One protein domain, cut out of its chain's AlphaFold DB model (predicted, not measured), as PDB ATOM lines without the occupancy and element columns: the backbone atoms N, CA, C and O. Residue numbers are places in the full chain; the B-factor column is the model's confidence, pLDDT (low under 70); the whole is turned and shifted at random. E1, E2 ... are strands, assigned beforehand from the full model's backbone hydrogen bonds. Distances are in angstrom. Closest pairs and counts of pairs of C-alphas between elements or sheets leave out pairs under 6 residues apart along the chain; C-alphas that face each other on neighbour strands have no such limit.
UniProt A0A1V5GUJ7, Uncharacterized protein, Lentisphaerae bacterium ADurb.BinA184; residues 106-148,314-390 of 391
ATOM      1  N   TYR A 106     -47.881  12.421  31.211       82.56
ATOM      2  CA  TYR A 106     -48.221  13.029  32.495       82.56
ATOM      3  C   TYR A 106     -48.209  11.960  33.574       82.56
ATOM      4  O   TYR A 106     -48.849  10.915  33.428       82.56
ATOM      5  N   PHE A 107     -47.524  12.245  34.675       81.00
ATOM      6  CA  PHE A 107     -47.656  11.475  35.896       81.00
ATOM      7  C   PHE A 107     -48.317  12.338  36.969       81.00
ATOM      8  O   PHE A 107     -47.738  13.306  37.464       81.00
ATOM      9  N   CYS A 108     -49.548  11.965  37.310       72.19
ATOM     10  CA  CYS A 108     -50.327  12.565  38.383       72.19
ATOM     11  C   CYS A 108     -50.352  11.576  39.559       72.19
ATOM     12  O   CYS A 108     -51.030  10.546  39.467       72.19
ATOM     13  N   PRO A 109     -49.587  11.803  40.638       68.12
ATOM     14  CA  PRO A 109     -49.669  10.942  41.808       68.12
ATOM     15  C   PRO A 109     -50.958  11.184  42.590       68.12
ATOM     16  O   PRO A 109     -51.574  12.245  42.511       68.12
ATOM     17  N   ASP A 110     -51.290  10.228  43.456       59.41
ATOM     18  CA  ASP A 110     -52.274  10.449  44.512       59.41
ATOM     19  C   ASP A 110     -51.742  11.506  45.494       59.41
ATOM     20  O   ASP A 110     -50.857  11.237  46.320       59.41
ATOM     21  N   TYR A 111     -52.219  12.739  45.342       61.91
ATOM     22  CA  TYR A 111     -51.923  13.830  46.254       61.91
ATOM     23  C   TYR A 111     -52.916  13.763  47.410       61.91
ATOM     24  O   TYR A 111     -54.051  14.235  47.334       61.91
ATOM     25  N   GLU A 112     -52.484  13.143  48.500       54.34
ATOM     26  CA  GLU A 112     -53.266  13.103  49.726       54.34
ATOM     27  C   GLU A 112     -53.361  14.521  50.299       54.34
ATOM     28  O   GLU A 112     -52.407  15.057  50.867       54.34
ATOM     29  N   GLY A 113     -54.532  15.138  50.153       48.69
ATOM     30  CA  GLY A 113     -54.865  16.364  50.862       48.69
ATOM     31  C   GLY A 113     -54.941  16.082  52.358       48.69
ATOM     32  O   GLY A 113     -55.946  15.562  52.834       48.69
ATOM     33  N   TYR A 114     -53.888  16.404  53.105       57.06
ATOM     34  CA  TYR A 114     -53.898  16.297  54.562       57.06
ATOM     35  C   TYR A 114     -54.347  17.595  55.223       57.06
ATOM     36  O   TYR A 114     -53.936  18.681  54.828       57.06
ATOM     37  N   GLU A 115     -55.104  17.451  56.311       47.66
ATOM     38  CA  GLU A 115     -55.076  18.386  57.432       47.66
ATOM     39  C   GLU A 115     -54.138  17.782  58.487       47.66
ATOM     40  O   GLU A 115     -54.529  16.888  59.238       47.66
ATOM     41  N   THR A 116     -52.869  18.190  58.521       47.50
ATOM     42  CA  THR A 116     -51.998  17.853  59.655       47.50
ATOM     43  C   THR A 116     -52.220  18.874  60.759       47.50
ATOM     44  O   THR A 116     -52.077  20.079  60.557       47.50
ATOM     45  N   GLY A 117     -52.580  18.393  61.946       47.53
ATOM     46  CA  GLY A 117     -52.513  19.207  63.147       47.53
ATOM     47  C   GLY A 117     -51.060  19.572  63.455       47.53
ATOM     48  O   GLY A 117     -50.299  18.709  63.873       47.53
ATOM     49  N   GLY A 118     -50.724  20.848  63.269       56.59
ATOM     50  CA  GLY A 118     -49.774  21.614  64.084       56.59
ATOM     51  C   GLY A 118     -48.281  21.529  63.777       56.59
ATOM     52  O   GLY A 118     -47.521  22.168  64.502       56.59
ATOM     53  N   GLU A 119     -47.839  20.752  62.792       66.25
ATOM     54  CA  GLU A 119     -46.414  20.617  62.499       66.25
ATOM     55  C   GLU A 119     -46.195  20.379  60.999       66.25
ATOM     56  O   GLU A 119     -46.382  19.265  60.499       66.25
ATOM     57  N   GLY A 120     -45.810  21.430  60.269       75.25
ATOM     58  CA  GLY A 120     -45.453  21.333  58.854       75.25
ATOM     59  C   GLY A 120     -44.433  20.219  58.581       75.25
ATOM     60  O   GLY A 120     -43.616  19.872  59.437       75.25
ATOM     61  N   LYS A 121     -44.476  19.644  57.377       83.38
ATOM     62  CA  LYS A 121     -43.631  18.513  56.972       83.38
ATOM     63  C   LYS A 121     -43.041  18.707  55.584       83.38
ATOM     64  O   LYS A 121     -43.640  19.355  54.733       83.38
ATOM     65  N   ILE A 122     -41.890  18.093  55.338       89.12
ATOM     66  CA  ILE A 122     -41.361  17.915  53.984       89.12
ATOM     67  C   ILE A 122     -41.481  16.434  53.650       89.12
ATOM     68  O   ILE A 122     -41.147  15.588  54.479       89.12
ATOM     69  N   ARG A 123     -41.999  16.116  52.467       87.38
ATOM     70  CA  ARG A 123     -42.272  14.746  52.034       87.38
ATOM     71  C   ARG A 123     -41.527  14.431  50.747       87.38
ATOM     72  O   ARG A 123     -41.485  15.260  49.841       87.38
ATOM     73  N   PHE A 124     -41.007  13.211  50.664       89.12
ATOM     74  CA  PHE A 124     -40.293  12.698  49.505       89.12
ATOM     75  C   PHE A 124     -40.996  11.488  48.898       89.12
ATOM     76  O   PHE A 124     -41.445  10.590  49.612       89.12
ATOM     77  N   ARG A 125     -41.088  11.450  47.566       87.88
ATOM     78  CA  ARG A 125     -41.616  10.306  46.808       87.88
ATOM     79  C   ARG A 125     -40.756  10.053  45.580       87.88
ATOM     80  O   ARG A 125     -40.338  11.005  44.933       87.88
ATOM     81  N   LEU A 126     -40.516   8.785  45.272       89.88
ATOM     82  CA  LEU A 126     -39.785   8.375  44.080       89.88
ATOM     83  C   LEU A 126     -40.759   7.933  42.991       89.88
ATOM     84  O   LEU A 126     -41.582   7.044  43.205       89.88
ATOM     85  N   GLU A 127     -40.596   8.513  41.814       89.81
ATOM     86  CA  GLU A 127     -41.183   8.062  40.561       89.81
ATOM     87  C   GLU A 127     -40.095   7.377  39.735       89.81
ATOM     88  O   GLU A 127     -38.953   7.834  39.690       89.81
ATOM     89  N   VAL A 128     -40.428   6.259  39.092       90.56
ATOM     90  CA  VAL A 128     -39.464   5.501  38.289       90.56
ATOM     91  C   VAL A 128     -39.944   5.449  36.850       90.56
ATOM     92  O   VAL A 128     -40.962   4.828  36.547       90.56
ATOM     93  N   CYS A 129     -39.175   6.069  35.960       90.56
ATOM     94  CA  CYS A 129     -39.358   5.940  34.524       90.56
ATOM     95  C   CYS A 129     -38.570   4.722  34.027       90.56
ATOM     96  O   CYS A 129     -37.381   4.581  34.331       90.56
ATOM     97  N   ARG A 130     -39.233   3.841  33.269       91.12
ATOM     98  CA  ARG A 130     -38.629   2.656  32.654       91.12
ATOM     99  C   ARG A 130     -38.870   2.664  31.157       91.12
ATOM    100  O   ARG A 130     -40.022   2.723  30.735       91.12
ATOM    101  N   ASN A 131     -37.813   2.459  30.382       91.06
ATOM    102  CA  ASN A 131     -37.975   2.089  28.986       91.06
ATOM    103  C   ASN A 131     -38.311   0.591  28.899       91.06
ATOM    104  O   ASN A 131     -37.486  -0.267  29.221       91.06
ATOM    105  N   THR A 132     -39.548   0.273  28.520       90.50
ATOM    106  CA  THR A 132     -40.011  -1.111  28.328       90.50
ATOM    107  C   THR A 132     -39.863  -1.603  26.894       90.50
ATOM    108  O   THR A 132     -40.176  -2.765  26.635       90.50
ATOM    109  N   ASP A 133     -39.416  -0.749  25.971       87.69
ATOM    110  CA  ASP A 133     -39.135  -1.164  24.606       87.69
ATOM    111  C   ASP A 133     -37.939  -2.133  24.595       87.69
ATOM    112  O   ASP A 133     -36.920  -1.853  25.236       87.69
ATOM    113  N   PRO A 134     -38.048  -3.301  23.933       85.62
ATOM    114  CA  PRO A 134     -36.986  -4.297  23.926       85.62
ATOM    115  C   PRO A 134     -35.792  -3.926  23.038       85.62
ATOM    116  O   PRO A 134     -34.726  -4.521  23.219       85.62
ATOM    117  N   ALA A 135     -35.927  -2.981  22.107       84.75
ATOM    118  CA  ALA A 135     -34.912  -2.677  21.100       84.75
ATOM    119  C   ALA A 135     -34.515  -1.198  21.073       84.75
ATOM    120  O   ALA A 135     -33.328  -0.890  20.946       84.75
ATOM    121  N   ASP A 136     -35.482  -0.300  21.227       82.81
ATOM    122  CA  ASP A 136     -35.279   1.122  21.016       82.81
ATOM    123  C   ASP A 136     -34.883   1.852  22.298       82.81
ATOM    124  O   ASP A 136     -35.236   1.488  23.419       82.81
ATOM    125  N   THR A 137     -34.092   2.904  22.117       84.31
ATOM    126  CA  THR A 137     -33.673   3.819  23.180       84.31
ATOM    127  C   THR A 137     -34.604   5.022  23.174       84.31
ATOM    128  O   THR A 137     -34.836   5.599  22.114       84.31
ATOM    129  N   MET A 138     -35.110   5.425  24.341       86.00
ATOM    130  CA  MET A 138     -35.724   6.747  24.478       86.00
ATOM    131  C   MET A 138     -34.600   7.775  24.477       86.00
ATOM    132  O   MET A 138     -33.676   7.658  25.282       86.00
ATOM    133  N   VAL A 139     -34.657   8.743  23.573       82.38
ATOM    134  CA  VAL A 139     -33.592   9.734  23.392       82.38
ATOM    135  C   VAL A 139     -33.996  11.038  24.066       82.38
ATOM    136  O   VAL A 139     -35.181  11.375  24.078       82.38
ATOM    137  N   ASP A 140     -33.025  11.748  24.637       84.00
ATOM    138  CA  ASP A 140     -33.204  13.082  25.223       84.00
ATOM    139  C   ASP A 140     -34.415  13.178  26.175       84.00
ATOM    140  O   ASP A 140     -35.239  14.090  26.083       84.00
ATOM    141  N   LEU A 141     -34.565  12.201  27.077       90.00
ATOM    142  CA  LEU A 141     -35.658  12.209  28.044       90.00
ATOM    143  C   LEU A 141     -35.466  13.368  29.030       90.00
ATOM    144  O   LEU A 141     -34.393  13.540  29.612       90.00
ATOM    145  N   CYS A 142     -36.536  14.112  29.263       92.19
ATOM    146  CA  CYS A 142     -36.588  15.255  30.159       92.19
ATOM    147  C   CYS A 142     -37.832  15.191  31.045       92.19
ATOM    148  O   CYS A 142     -38.827  14.543  30.702       92.19
ATOM    149  N   VAL A 143     -37.786  15.893  32.178       94.25
ATOM    150  CA  VAL A 143     -38.936  16.044  33.073       94.25
ATOM    151  C   VAL A 143     -39.017  17.448  33.664       94.25
ATOM    152  O   VAL A 143     -38.012  17.999  34.114       94.25
ATOM    153  N   HIS A 144     -40.221  18.011  33.715       93.38
ATOM    154  CA  HIS A 144     -40.515  19.231  34.467       93.38
ATOM    155  C   HIS A 144     -41.794  19.069  35.297       93.38
ATOM    156  O   HIS A 144     -42.542  18.102  35.141       93.38
ATOM    157  N   THR A 145     -42.043  19.993  36.221       91.81
ATOM    158  CA  THR A 145     -43.306  20.043  36.965       91.81
ATOM    159  C   THR A 145     -44.348  20.805  36.164       91.81
ATOM    160  O   THR A 145     -44.027  21.760  35.453       91.81
ATOM    161  N   VAL A 146     -45.617  20.437  36.310       86.81
ATOM    162  CA  VAL A 146     -46.692  21.351  35.933       86.81
ATOM    163  C   VAL A 146     -46.804  22.425  37.016       86.81
ATOM    164  O   VAL A 146     -46.824  22.125  38.208       86.81
ATOM    165  N   SER A 147     -46.908  23.682  36.591       83.88
ATOM    166  CA  SER A 147     -47.149  24.816  37.482       83.88
ATOM    167  C   SER A 147     -48.598  25.290  37.402       83.88
ATOM    168  O   SER A 147     -49.220  25.185  36.339       83.88
ATOM    169  N   PRO A 148     -49.165  25.837  38.494       85.44
ATOM    170  CA  PRO A 148     -50.428  26.548  38.408       85.44
ATOM    171  C   PRO A 148     -50.334  27.666  37.368       85.44
ATOM    172  O   PRO A 148     -49.343  28.393  37.312       85.44
ATOM    173  N   ASP A 314     -46.312  23.135  43.062       89.06
ATOM    174  CA  ASP A 314     -46.474  22.650  44.442       89.06
ATOM    175  C   ASP A 314     -45.332  21.719  44.910       89.06
ATOM    176  O   ASP A 314     -45.207  21.436  46.102       89.06
ATOM    177  N   ILE A 315     -44.468  21.275  43.990       90.50
ATOM    178  CA  ILE A 315     -43.392  20.301  44.233       90.50
ATOM    179  C   ILE A 315     -42.058  20.755  43.636       90.50
ATOM    180  O   ILE A 315     -42.034  21.545  42.693       90.50
ATOM    181  N   ASP A 316     -40.961  20.232  44.176       93.94
ATOM    182  CA  ASP A 316     -39.642  20.220  43.537       93.94
ATOM    183  C   ASP A 316     -39.343  18.815  42.990       93.94
ATOM    184  O   ASP A 316     -39.835  17.822  43.532       93.94
ATOM    185  N   LEU A 317     -38.481  18.724  41.979       94.50
ATOM    186  CA  LEU A 317     -37.962  17.492  41.392       94.50
ATOM    187  C   LEU A 317     -36.451  17.372  41.597       94.50
ATOM    188  O   LEU A 317     -35.739  18.371  41.628       94.50
ATOM    189  N   ALA A 318     -35.961  16.140  41.680       94.94
ATOM    190  CA  ALA A 318     -34.548  15.798  41.595       94.94
ATOM    191  C   ALA A 318     -34.367  14.504  40.799       94.94
ATOM    192  O   ALA A 318     -35.187  13.590  40.896       94.94
ATOM    193  N   LEU A 319     -33.279  14.399  40.038       94.56
ATOM    194  CA  LEU A 319     -32.953  13.179  39.299       94.56
ATOM    195  C   LEU A 319     -32.104  12.230  40.136       94.56
ATOM    196  O   LEU A 319     -31.193  12.659  40.838       94.56
ATOM    197  N   ASP A 320     -32.367  10.936  39.991       93.81
ATOM    198  CA  ASP A 320     -31.594   9.871  40.615       93.81
ATOM    199  C   ASP A 320     -31.266   8.771  39.605       93.81
ATOM    200  O   ASP A 320     -32.053   8.417  38.718       93.81
ATOM    201  N   THR A 321     -30.058   8.238  39.738       91.44
ATOM    202  CA  THR A 321     -29.551   7.163  38.891       91.44
ATOM    203  C   THR A 321     -29.583   5.877  39.700       91.44
ATOM    204  O   THR A 321     -29.054   5.857  40.813       91.44
ATOM    205  N   PRO A 322     -30.173   4.792  39.171       91.88
ATOM    206  CA  PRO A 322     -30.185   3.539  39.900       91.88
ATOM    207  C   PRO A 322     -28.759   3.017  40.106       91.88
ATOM    208  O   PRO A 322     -27.847   3.284  39.318       91.88
ATOM    209  N   ASP A 323     -28.574   2.227  41.155       90.56
ATOM    210  CA  ASP A 323     -27.332   1.512  41.381       90.56
ATOM    211  C   ASP A 323     -27.099   0.411  40.323       90.56
ATOM    212  O   ASP A 323     -27.908   0.156  39.424       90.56
ATOM    213  N   VAL A 324     -25.976  -0.298  40.453       89.62
ATOM    214  CA  VAL A 324     -25.598  -1.400  39.551       89.62
ATOM    215  C   VAL A 324     -26.604  -2.562  39.528       89.62
ATOM    216  O   VAL A 324     -26.544  -3.393  38.625       89.62
ATOM    217  N   ASN A 325     -27.530  -2.625  40.490       90.19
ATOM    218  CA  ASN A 325     -28.581  -3.633  40.596       90.19
ATOM    219  C   ASN A 325     -29.951  -3.103  40.150       90.19
ATOM    220  O   ASN A 325     -30.959  -3.768  40.383       90.19
ATOM    221  N   SER A 326     -30.003  -1.932  39.502       89.19
ATOM    222  CA  SER A 326     -31.258  -1.280  39.109       89.19
ATOM    223  C   SER A 326     -32.141  -0.883  40.301       89.19
ATOM    224  O   SER A 326     -33.369  -0.914  40.202       89.19
ATOM    225  N   GLN A 327     -31.530  -0.532  41.435       90.06
ATOM    226  CA  GLN A 327     -32.229  -0.124  42.653       90.06
ATOM    227  C   GLN A 327     -31.948   1.333  43.008       90.06
ATOM    228  O   GLN A 327     -30.875   1.870  42.744       90.06
ATOM    229  N   PHE A 328     -32.922   1.960  43.659       90.88
ATOM    230  CA  PHE A 328     -32.778   3.278  44.267       90.88
ATOM    231  C   PHE A 328     -32.637   3.116  45.775       90.88
ATOM    232  O   PHE A 328     -33.167   2.167  46.362       90.88
ATOM    233  N   LYS A 329     -31.913   4.033  46.418       83.88
ATOM    234  CA  LYS A 329     -31.759   3.986  47.873       83.88
ATOM    235  C   LYS A 329     -33.093   4.287  48.546       83.88
ATOM    236  O   LYS A 329     -33.735   5.288  48.240       83.88
ATOM    237  N   ASN A 330     -33.469   3.447  49.506       84.06
ATOM    238  CA  ASN A 330     -34.601   3.740  50.375       84.06
ATOM    239  C   ASN A 330     -34.214   4.875  51.337       84.06
ATOM    240  O   ASN A 330     -33.170   4.763  51.986       84.06
ATOM    241  N   PRO A 331     -35.017   5.943  51.446       81.06
ATOM    242  CA  PRO A 331     -34.819   6.953  52.471       81.06
ATOM    243  C   PRO A 331     -35.178   6.375  53.844       81.06
ATOM    244  O   PRO A 331     -35.979   5.444  53.951       81.06
ATOM    245  N   ASP A 332     -34.628   6.968  54.905       78.56
ATOM    246  CA  ASP A 332     -34.873   6.546  56.293       78.56
ATOM    247  C   ASP A 332     -36.333   6.782  56.753       78.56
ATOM    248  O   ASP A 332     -36.745   6.317  57.815       78.56
ATOM    249  N   GLY A 333     -37.137   7.489  55.950       82.94
ATOM    250  CA  GLY A 333     -38.568   7.720  56.149       82.94
ATOM    251  C   GLY A 333     -39.139   8.692  55.110       82.94
ATOM    252  O   GLY A 333     -38.393   9.237  54.300       82.94
ATOM    253  N   GLU A 334     -40.454   8.956  55.142       83.75
ATOM    254  CA  GLU A 334     -41.099   9.842  54.146       83.75
ATOM    255  C   GLU A 334     -40.588  11.290  54.187       83.75
ATOM    256  O   GLU A 334     -40.727  12.011  53.204       83.75
ATOM    257  N   SER A 335     -40.008  11.710  55.315       85.62
ATOM    258  CA  SER A 335     -39.490  13.065  55.545       85.62
ATOM    259  C   SER A 335     -37.966  13.142  55.599       85.62
ATOM    260  O   SER A 335     -37.415  14.188  55.928       85.62
ATOM    261  N   ALA A 336     -37.274  12.052  55.265       85.69
ATOM    262  CA  ALA A 336     -35.831  12.055  55.065       85.69
ATOM    263  C   ALA A 336     -35.539  12.250  53.577       85.69
ATOM    264  O   ALA A 336     -36.054  11.508  52.736       85.69
ATOM    265  N   ALA A 337     -34.720  13.246  53.246       85.25
ATOM    266  CA  ALA A 337     -34.344  13.466  51.859       85.25
ATOM    267  C   ALA A 337     -33.447  12.313  51.375       85.25
ATOM    268  O   ALA A 337     -32.555  11.880  52.115       85.25
ATOM    269  N   PRO A 338     -33.622  11.835  50.133       87.25
ATOM    270  CA  PRO A 338     -32.653  10.940  49.515       87.25
ATOM    271  C   PRO A 338     -31.272  11.613  49.471       87.25
ATOM    272  O   PRO A 338     -31.140  12.808  49.188       87.25
ATOM    273  N   ALA A 339     -30.233  10.843  49.788       83.31
ATOM    274  CA  ALA A 339     -28.887  11.382  49.932       83.31
ATOM    275  C   ALA A 339     -28.303  11.843  48.587       83.31
ATOM    276  O   ALA A 339     -28.380  11.123  47.594       83.31
ATOM    277  N   GLY A 340     -27.644  13.005  48.587       82.31
ATOM    278  CA  GLY A 340     -26.876  13.500  47.439       82.31
ATOM    279  C   GLY A 340     -27.697  14.026  46.257       82.31
ATOM    280  O   GLY A 340     -27.125  14.238  45.190       82.31
ATOM    281  N   LEU A 341     -29.004  14.249  46.425       89.00
ATOM    282  CA  LEU A 341     -29.856  14.791  45.366       89.00
ATOM    283  C   LEU A 341     -30.000  16.314  45.452       89.00
ATOM    284  O   LEU A 341     -30.064  16.891  46.540       89.00
ATOM    285  N   ALA A 342     -30.083  16.952  44.285       90.50
ATOM    286  CA  ALA A 342     -30.343  18.380  44.142       90.50
ATOM    287  C   ALA A 342     -31.779  18.593  43.657       90.50
ATOM    288  O   ALA A 342     -32.136  18.136  42.573       90.50
ATOM    289  N   PHE A 343     -32.584  19.275  44.470       93.62
ATOM    290  CA  PHE A 343     -33.977  19.576  44.159       93.62
ATOM    291  C   PHE A 343     -34.113  20.959  43.521       93.62
ATOM    292  O   PHE A 343     -33.493  21.920  43.977       93.62
ATOM    293  N   SER A 344     -34.960  21.062  42.503       93.81
ATOM    294  CA  SER A 344     -35.362  22.319  41.867       93.81
ATOM    295  C   SER A 344     -36.824  22.257  41.424       93.81
ATOM    296  O   SER A 344     -37.444  21.200  41.460       93.81
ATOM    297  N   ALA A 345     -37.392  23.383  41.005       93.75
ATOM    298  CA  ALA A 345     -38.778  23.481  40.556       93.75
ATOM    299  C   ALA A 345     -38.836  23.845  39.061       93.75
ATOM    300  O   ALA A 345     -39.205  24.975  38.755       93.75
ATOM    301  N   PRO A 346     -38.427  22.943  38.146       92.81
ATOM    302  CA  PRO A 346     -38.524  23.189  36.709       92.81
ATOM    303  C   PRO A 346     -39.996  23.297  36.304       92.81
ATOM    304  O   PRO A 346     -40.814  22.483  36.746       92.81
ATOM    305  N   THR A 347     -40.352  24.282  35.497       90.12
ATOM    306  CA  THR A 347     -41.744  24.614  35.169       90.12
ATOM    307  C   THR A 347     -42.099  24.431  33.699       90.12
ATOM    308  O   THR A 347     -43.288  24.317  33.388       90.12
ATOM    309  N   ASP A 348     -41.104  24.324  32.819       88.00
ATOM    310  CA  ASP A 348     -41.288  24.198  31.377       88.00
ATOM    311  C   ASP A 348     -40.160  23.383  30.716       88.00
ATOM    312  O   ASP A 348     -39.345  22.736  31.374       88.00
ATOM    313  N   GLU A 349     -40.159  23.330  29.384       85.56
ATOM    314  CA  GLU A 349     -39.143  22.616  28.617       85.56
ATOM    315  C   GLU A 349     -37.767  23.302  28.600       85.56
ATOM    316  O   GLU A 349     -36.777  22.628  28.309       85.56
ATOM    317  N   GLU A 350     -37.680  24.606  28.883       85.44
ATOM    318  CA  GLU A 350     -36.419  25.358  28.892       85.44
ATOM    319  C   GLU A 350     -35.617  25.080  30.169       85.44
ATOM    320  O   GLU A 350     -34.389  24.968  30.117       85.44
ATOM    321  N   ASP A 351     -36.303  24.913  31.302       88.62
ATOM    322  CA  ASP A 351     -35.691  24.631  32.605       88.62
ATOM    323  C   ASP A 351     -35.798  23.161  33.061       88.62
ATOM    324  O   ASP A 351     -35.336  22.818  34.157       88.62
ATOM    325  N   ALA A 352     -36.354  22.282  32.218       92.81
ATOM    326  CA  ALA A 352     -36.542  20.861  32.496       92.81
ATOM    327  C   ALA A 352     -35.260  20.135  32.943       92.81
ATOM    328  O   ALA A 352     -34.147  20.380  32.471       92.81
ATOM    329  N   LEU A 353     -35.429  19.133  33.810       94.56
ATOM    330  CA  LEU A 353     -34.335  18.252  34.202       94.56
ATOM    331  C   LEU A 353     -34.039  17.252  33.086       94.56
ATOM    332  O   LEU A 353     -34.874  16.411  32.750       94.56
ATOM    333  N   TYR A 354     -32.816  17.308  32.565       91.75
ATOM    334  CA  TYR A 354     -32.328  16.396  31.537       91.75
ATOM    335  C   TYR A 354     -31.950  15.030  32.126       91.75
ATOM    336  O   TYR A 354     -30.992  14.905  32.891       91.75
ATOM    337  N   MET A 355     -32.697  13.990  31.754       90.62
ATOM    338  CA  MET A 355     -32.498  12.602  32.197       90.62
ATOM    339  C   MET A 355     -31.564  11.812  31.266       90.62
ATOM    340  O   MET A 355     -31.064  10.741  31.647       90.62
ATOM    341  N   GLY A 356     -31.319  12.359  30.071       87.44
ATOM    342  CA  GLY A 356     -30.526  11.755  29.009       87.44
ATOM    343  C   GLY A 356     -31.216  10.578  28.337       87.44
ATOM    344  O   GLY A 356     -32.412  10.344  28.503       87.44
ATOM    345  N   ASP A 357     -30.429   9.811  27.593       89.75
ATOM    346  CA  ASP A 357     -30.936   8.642  26.888       89.75
ATOM    347  C   ASP A 357     -31.241   7.489  27.851       89.75
ATOM    348  O   ASP A 357     -30.475   7.175  28.776       89.75
ATOM    349  N   LEU A 358     -32.355   6.808  27.590       91.00
ATOM    350  CA  LEU A 358     -32.797   5.631  28.318       91.00
ATOM    351  C   LEU A 358     -32.824   4.421  27.388       91.00
ATOM    352  O   LEU A 358     -33.781   4.198  26.646       91.00
ATOM    353  N   ALA A 359     -31.753   3.628  27.429       92.06
ATOM    354  CA  ALA A 359     -31.636   2.394  26.653       92.06
ATOM    355  C   ALA A 359     -32.770   1.401  26.962       92.06
ATOM    356  O   ALA A 359     -33.414   1.497  28.009       92.06
ATOM    357  N   SER A 360     -32.973   0.420  26.077       91.88
ATOM    358  CA  SER A 360     -33.901  -0.703  26.288       91.88
ATOM    359  C   SER A 360     -33.733  -1.317  27.686       91.88
ATOM    360  O   SER A 360     -32.624  -1.641  28.124       91.88
ATOM    361  N   GLY A 361     -34.839  -1.416  28.427       90.25
ATOM    362  CA  GLY A 361     -34.874  -1.912  29.805       90.25
ATOM    363  C   GLY A 361     -34.330  -0.956  30.878       90.25
ATOM    364  O   GLY A 361     -34.438  -1.282  32.063       90.25
ATOM    365  N   GLY A 362     -33.770   0.193  30.489       92.25
ATOM    366  CA  GLY A 362     -33.162   1.187  31.367       92.25
ATOM    367  C   GLY A 362     -34.158   1.892  32.289       92.25
ATOM    368  O   GLY A 362     -35.357   1.959  32.013       92.25
ATOM    369  N   LEU A 363     -33.636   2.422  33.401       94.00
ATOM    370  CA  LEU A 363     -34.407   3.078  34.460       94.00
ATOM    371  C   LEU A 363     -33.804   4.433  34.856       94.00
ATOM    372  O   LEU A 363     -32.578   4.607  34.871       94.00
ATOM    373  N   ARG A 364     -34.674   5.373  35.229       93.88
ATOM    374  CA  ARG A 364     -34.327   6.653  35.862       93.88
ATOM    375  C   ARG A 364     -35.295   6.959  36.995       93.88
ATOM    376  O   ARG A 364     -36.492   6.712  36.865       93.88
ATOM    377  N   GLY A 365     -34.759   7.483  38.090       93.75
ATOM    378  CA  GLY A 365     -35.535   7.929  39.238       93.75
ATOM    379  C   GLY A 365     -35.787   9.427  39.158       93.75
ATOM    380  O   GLY A 365     -34.883  10.194  38.830       93.75
ATOM    381  N   VAL A 366     -37.007   9.837  39.474       94.12
ATOM    382  CA  VAL A 366     -37.379  11.233  39.682       94.12
ATOM    383  C   VAL A 366     -37.935  11.335  41.090       94.12
ATOM    384  O   VAL A 366     -39.015  10.834  41.399       94.12
ATOM    385  N   TRP A 367     -37.159  11.944  41.973       93.38
ATOM    386  CA  TRP A 367     -37.601  12.244  43.319       93.38
ATOM    387  C   TRP A 367     -38.387  13.529  43.334       93.38
ATOM    388  O   TRP A 367     -38.014  14.519  42.716       93.38
ATOM    389  N   ARG A 368     -39.441  13.522  44.129       90.94
ATOM    390  CA  ARG A 368     -40.285  14.673  44.379       90.94
ATOM    391  C   ARG A 368     -40.142  15.101  45.803       90.94
ATOM    392  O   ARG A 368     -40.174  14.249  46.688       90.94
ATOM    393  N   ARG A 369     -40.045  16.404  46.008       91.81
ATOM    394  CA  ARG A 369     -40.074  17.019  47.323       91.81
ATOM    395  C   ARG A 369     -41.274  17.935  47.420       91.81
ATOM    396  O   ARG A 369     -41.454  18.838  46.612       91.81
ATOM    397  N   GLU A 370     -42.068  17.703  48.444       88.94
ATOM    398  CA  GLU A 370     -43.261  18.471  48.744       88.94
ATOM    399  C   GLU A 370     -43.072  19.172  50.085       88.94
ATOM    400  O   GLU A 370     -42.709  18.532  51.074       88.94
ATOM    401  N   TRP A 371     -43.316  20.479  50.120       88.62
ATOM    402  CA  TRP A 371     -43.336  21.259  51.353       88.62
ATOM    403  C   TRP A 371     -44.785  21.454  51.788       88.62
ATOM    404  O   TRP A 371     -45.589  22.063  51.084       88.62
ATOM    405  N   ILE A 372     -45.125  20.931  52.959       83.38
ATOM    406  CA  ILE A 372     -46.474  20.974  53.514       83.38
ATOM    407  C   ILE A 372     -46.431  21.879  54.733       83.38
ATOM    408  O   ILE A 372     -45.858  21.545  55.769       83.38
ATOM    409  N   MET A 373     -47.039  23.047  54.578       84.19
ATOM    410  CA  MET A 373     -47.132  24.061  55.618       84.19
ATOM    411  C   MET A 373     -48.318  23.779  56.544       84.19
ATOM    412  O   MET A 373     -49.278  23.101  56.163       84.19
ATOM    413  N   ASP A 374     -48.296  24.348  57.746       73.25
ATOM    414  CA  ASP A 374     -49.466  24.314  58.620       73.25
ATOM    415  C   ASP A 374     -50.655  25.026  57.963       73.25
ATOM    416  O   ASP A 374     -50.506  26.053  57.302       73.25
ATOM    417  N   ASN A 375     -51.857  24.466  58.132       66.00
ATOM    418  CA  ASN A 375     -53.075  24.890  57.425       66.00
ATOM    419  C   ASN A 375     -53.023  24.741  55.895       66.00
ATOM    420  O   ASN A 375     -53.834  25.368  55.203       66.00
ATOM    421  N   HIS A 376     -52.129  23.909  55.352       74.50
ATOM    422  CA  HIS A 376     -52.248  23.486  53.963       74.50
ATOM    423  C   HIS A 376     -53.613  22.820  53.756       74.50
ATOM    424  O   HIS A 376     -54.017  21.943  54.517       74.50
ATOM    425  N   ARG A 377     -54.364  23.277  52.751       72.06
ATOM    426  CA  ARG A 377     -55.698  22.759  52.441       72.06
ATOM    427  C   ARG A 377     -55.726  22.258  51.017       72.06
ATOM    428  O   ARG A 377     -55.278  22.948  50.103       72.06
ATOM    429  N   ALA A 378     -56.377  21.115  50.825       67.81
ATOM    430  CA  ALA A 378     -56.683  20.624  49.493       67.81
ATOM    431  C   ALA A 378     -57.412  21.706  48.672       67.81
ATOM    432  O   ALA A 378     -58.361  22.360  49.135       67.81
ATOM    433  N   ARG A 379     -56.987  21.901  47.427       71.56
ATOM    434  CA  ARG A 379     -57.669  22.742  46.439       71.56
ATOM    435  C   ARG A 379     -57.696  22.021  45.098       71.56
ATOM    436  O   ARG A 379     -56.842  21.192  44.817       71.56
ATOM    437  N   LYS A 380     -58.671  22.389  44.267       65.69
ATOM    438  CA  LYS A 380     -58.800  21.890  42.891       65.69
ATOM    439  C   LYS A 380     -57.587  22.256  42.020       65.69
ATOM    440  O   LYS A 380     -57.305  21.558  41.061       65.69
ATOM    441  N   GLU A 381     -56.902  23.347  42.359       67.94
ATOM    442  CA  GLU A 381     -55.749  23.896  41.631       67.94
ATOM    443  C   GLU A 381     -54.404  23.454  42.243       67.94
ATOM    444  O   GLU A 381     -53.407  24.154  42.075       67.94
ATOM    445  N   ILE A 382     -54.369  22.383  43.052       73.00
ATOM    446  CA  ILE A 382     -53.087  21.761  43.411       73.00
ATOM    447  C   ILE A 382     -52.637  21.036  42.164       73.00
ATOM    448  O   ILE A 382     -53.356  20.181  41.646       73.00
ATOM    449  N   VAL A 383     -51.469  21.429  41.686       71.50
ATOM    450  CA  VAL A 383     -50.894  20.887  40.473       71.50
ATOM    451  C   VAL A 383     -49.522  20.369  40.852       71.50
ATOM    452  O   VAL A 383     -48.561  21.115  41.028       71.50
ATOM    453  N   ALA A 384     -49.484  19.060  41.056       77.50
ATOM    454  CA  ALA A 384     -48.300  18.324  41.451       77.50
ATOM    455  C   ALA A 384     -47.963  17.299  40.363       77.50
ATOM    456  O   ALA A 384     -47.490  16.209  40.653       77.50
ATOM    457  N   ASP A 385     -48.250  17.589  39.106       85.88
ATOM    458  CA  ASP A 385     -47.991  16.635  38.035       85.88
ATOM    459  C   ASP A 385     -46.545  16.784  37.560       85.88
ATOM    460  O   ASP A 385     -45.997  17.890  37.543       85.88
ATOM    461  N   ALA A 386     -45.925  15.672  37.177       90.00
ATOM    462  CA  ALA A 386     -44.674  15.680  36.431       90.00
ATOM    463  C   ALA A 386     -44.975  15.442  34.945       90.00
ATOM    464  O   ALA A 386     -45.776  14.566  34.600       90.00
ATOM    465  N   VAL A 387     -44.341  16.222  34.073       91.25
ATOM    466  CA  VAL A 387     -44.433  16.091  32.617       91.25
ATOM    467  C   VAL A 387     -43.122  15.534  32.111       91.25
ATOM    468  O   VAL A 387     -42.085  16.186  32.193       91.25
ATOM    469  N   TYR A 388     -43.186  14.324  31.574       91.25
ATOM    470  CA  TYR A 388     -42.078  13.688  30.885       91.25
ATOM    471  C   TYR A 388     -42.200  13.952  29.397       91.25
ATOM    472  O   TYR A 388     -43.283  13.787  28.835       91.25
ATOM    473  N   PHE A 389     -41.097  14.302  28.753       87.69
ATOM    474  CA  PHE A 389     -41.046  14.456  27.306       87.69
ATOM    475  C   PHE A 389     -39.721  13.941  26.759       87.69
ATOM    476  O   PHE A 389     -38.726  13.897  27.477       87.69
ATOM    477  N   TRP A 390     -39.725  13.478  25.514       85.25
ATOM    478  CA  TRP A 390     -38.553  12.866  24.887       85.25
ATOM    479  C   TRP A 390     -38.555  13.092  23.378       85.25
ATOM    480  O   TRP A 390     -39.524  13.601  22.812       85.25
TER     481      TRP A 390
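What this domain is: This is residues 106 to 148 and 314 to 390 of the 391 residues of an uncharacterized protein of Lentisphaerae bacterium ADurb.BinA184 (UniProt A0A1V5GUJ7). Little of the model is regular structure; its core is a small sandwich, the sheets E1-E5-E3 and E4-E2-E6 face to face, both antiparallel, with long loops outside them. The printed part has 120 residues, six named strands, E1 to E6 along the chain, and no named helix; it is all strand, with only 44 residues in named elements. It is compact, radius of gyration of the C-alphas 15.3 A, with spans of 50 by 31 by 21 A.

How they stand to each other: E5, residues 363 to 372, has antiparallel neighbours E1, residues 121 to 130, with N 127 and O 366 2.8 A apart, and E3, residues 315 to 320, with N 318 and O 367 2.8 A apart. E2, residues 138 to 145, has antiparallel neighbours E4, residues 353 to 358, with N 355 and O 141 2.8 A apart, and E6, residues 386 to 389, with N 144 and O 387 3.0 A apart. The sheets' facing parts are 10.0 A centre to centre.

Where its parts are: E1 begins at C-alpha 121 (-43.631, 18.513, 56.972) and spans 29.5 A; E5 spans 28.8 A. E6 ends at C-alpha 389 (-41.046, 14.456, 27.306).

The domain as a whole: Residues 149 to 313 are cut out; C-alphas 148 and 314 are 8.2 A apart. Links E3 to E4 and E5 to E6 are long. Residues 109 to 119, 375, 378 and 380 to 381 have pLDDT under 70.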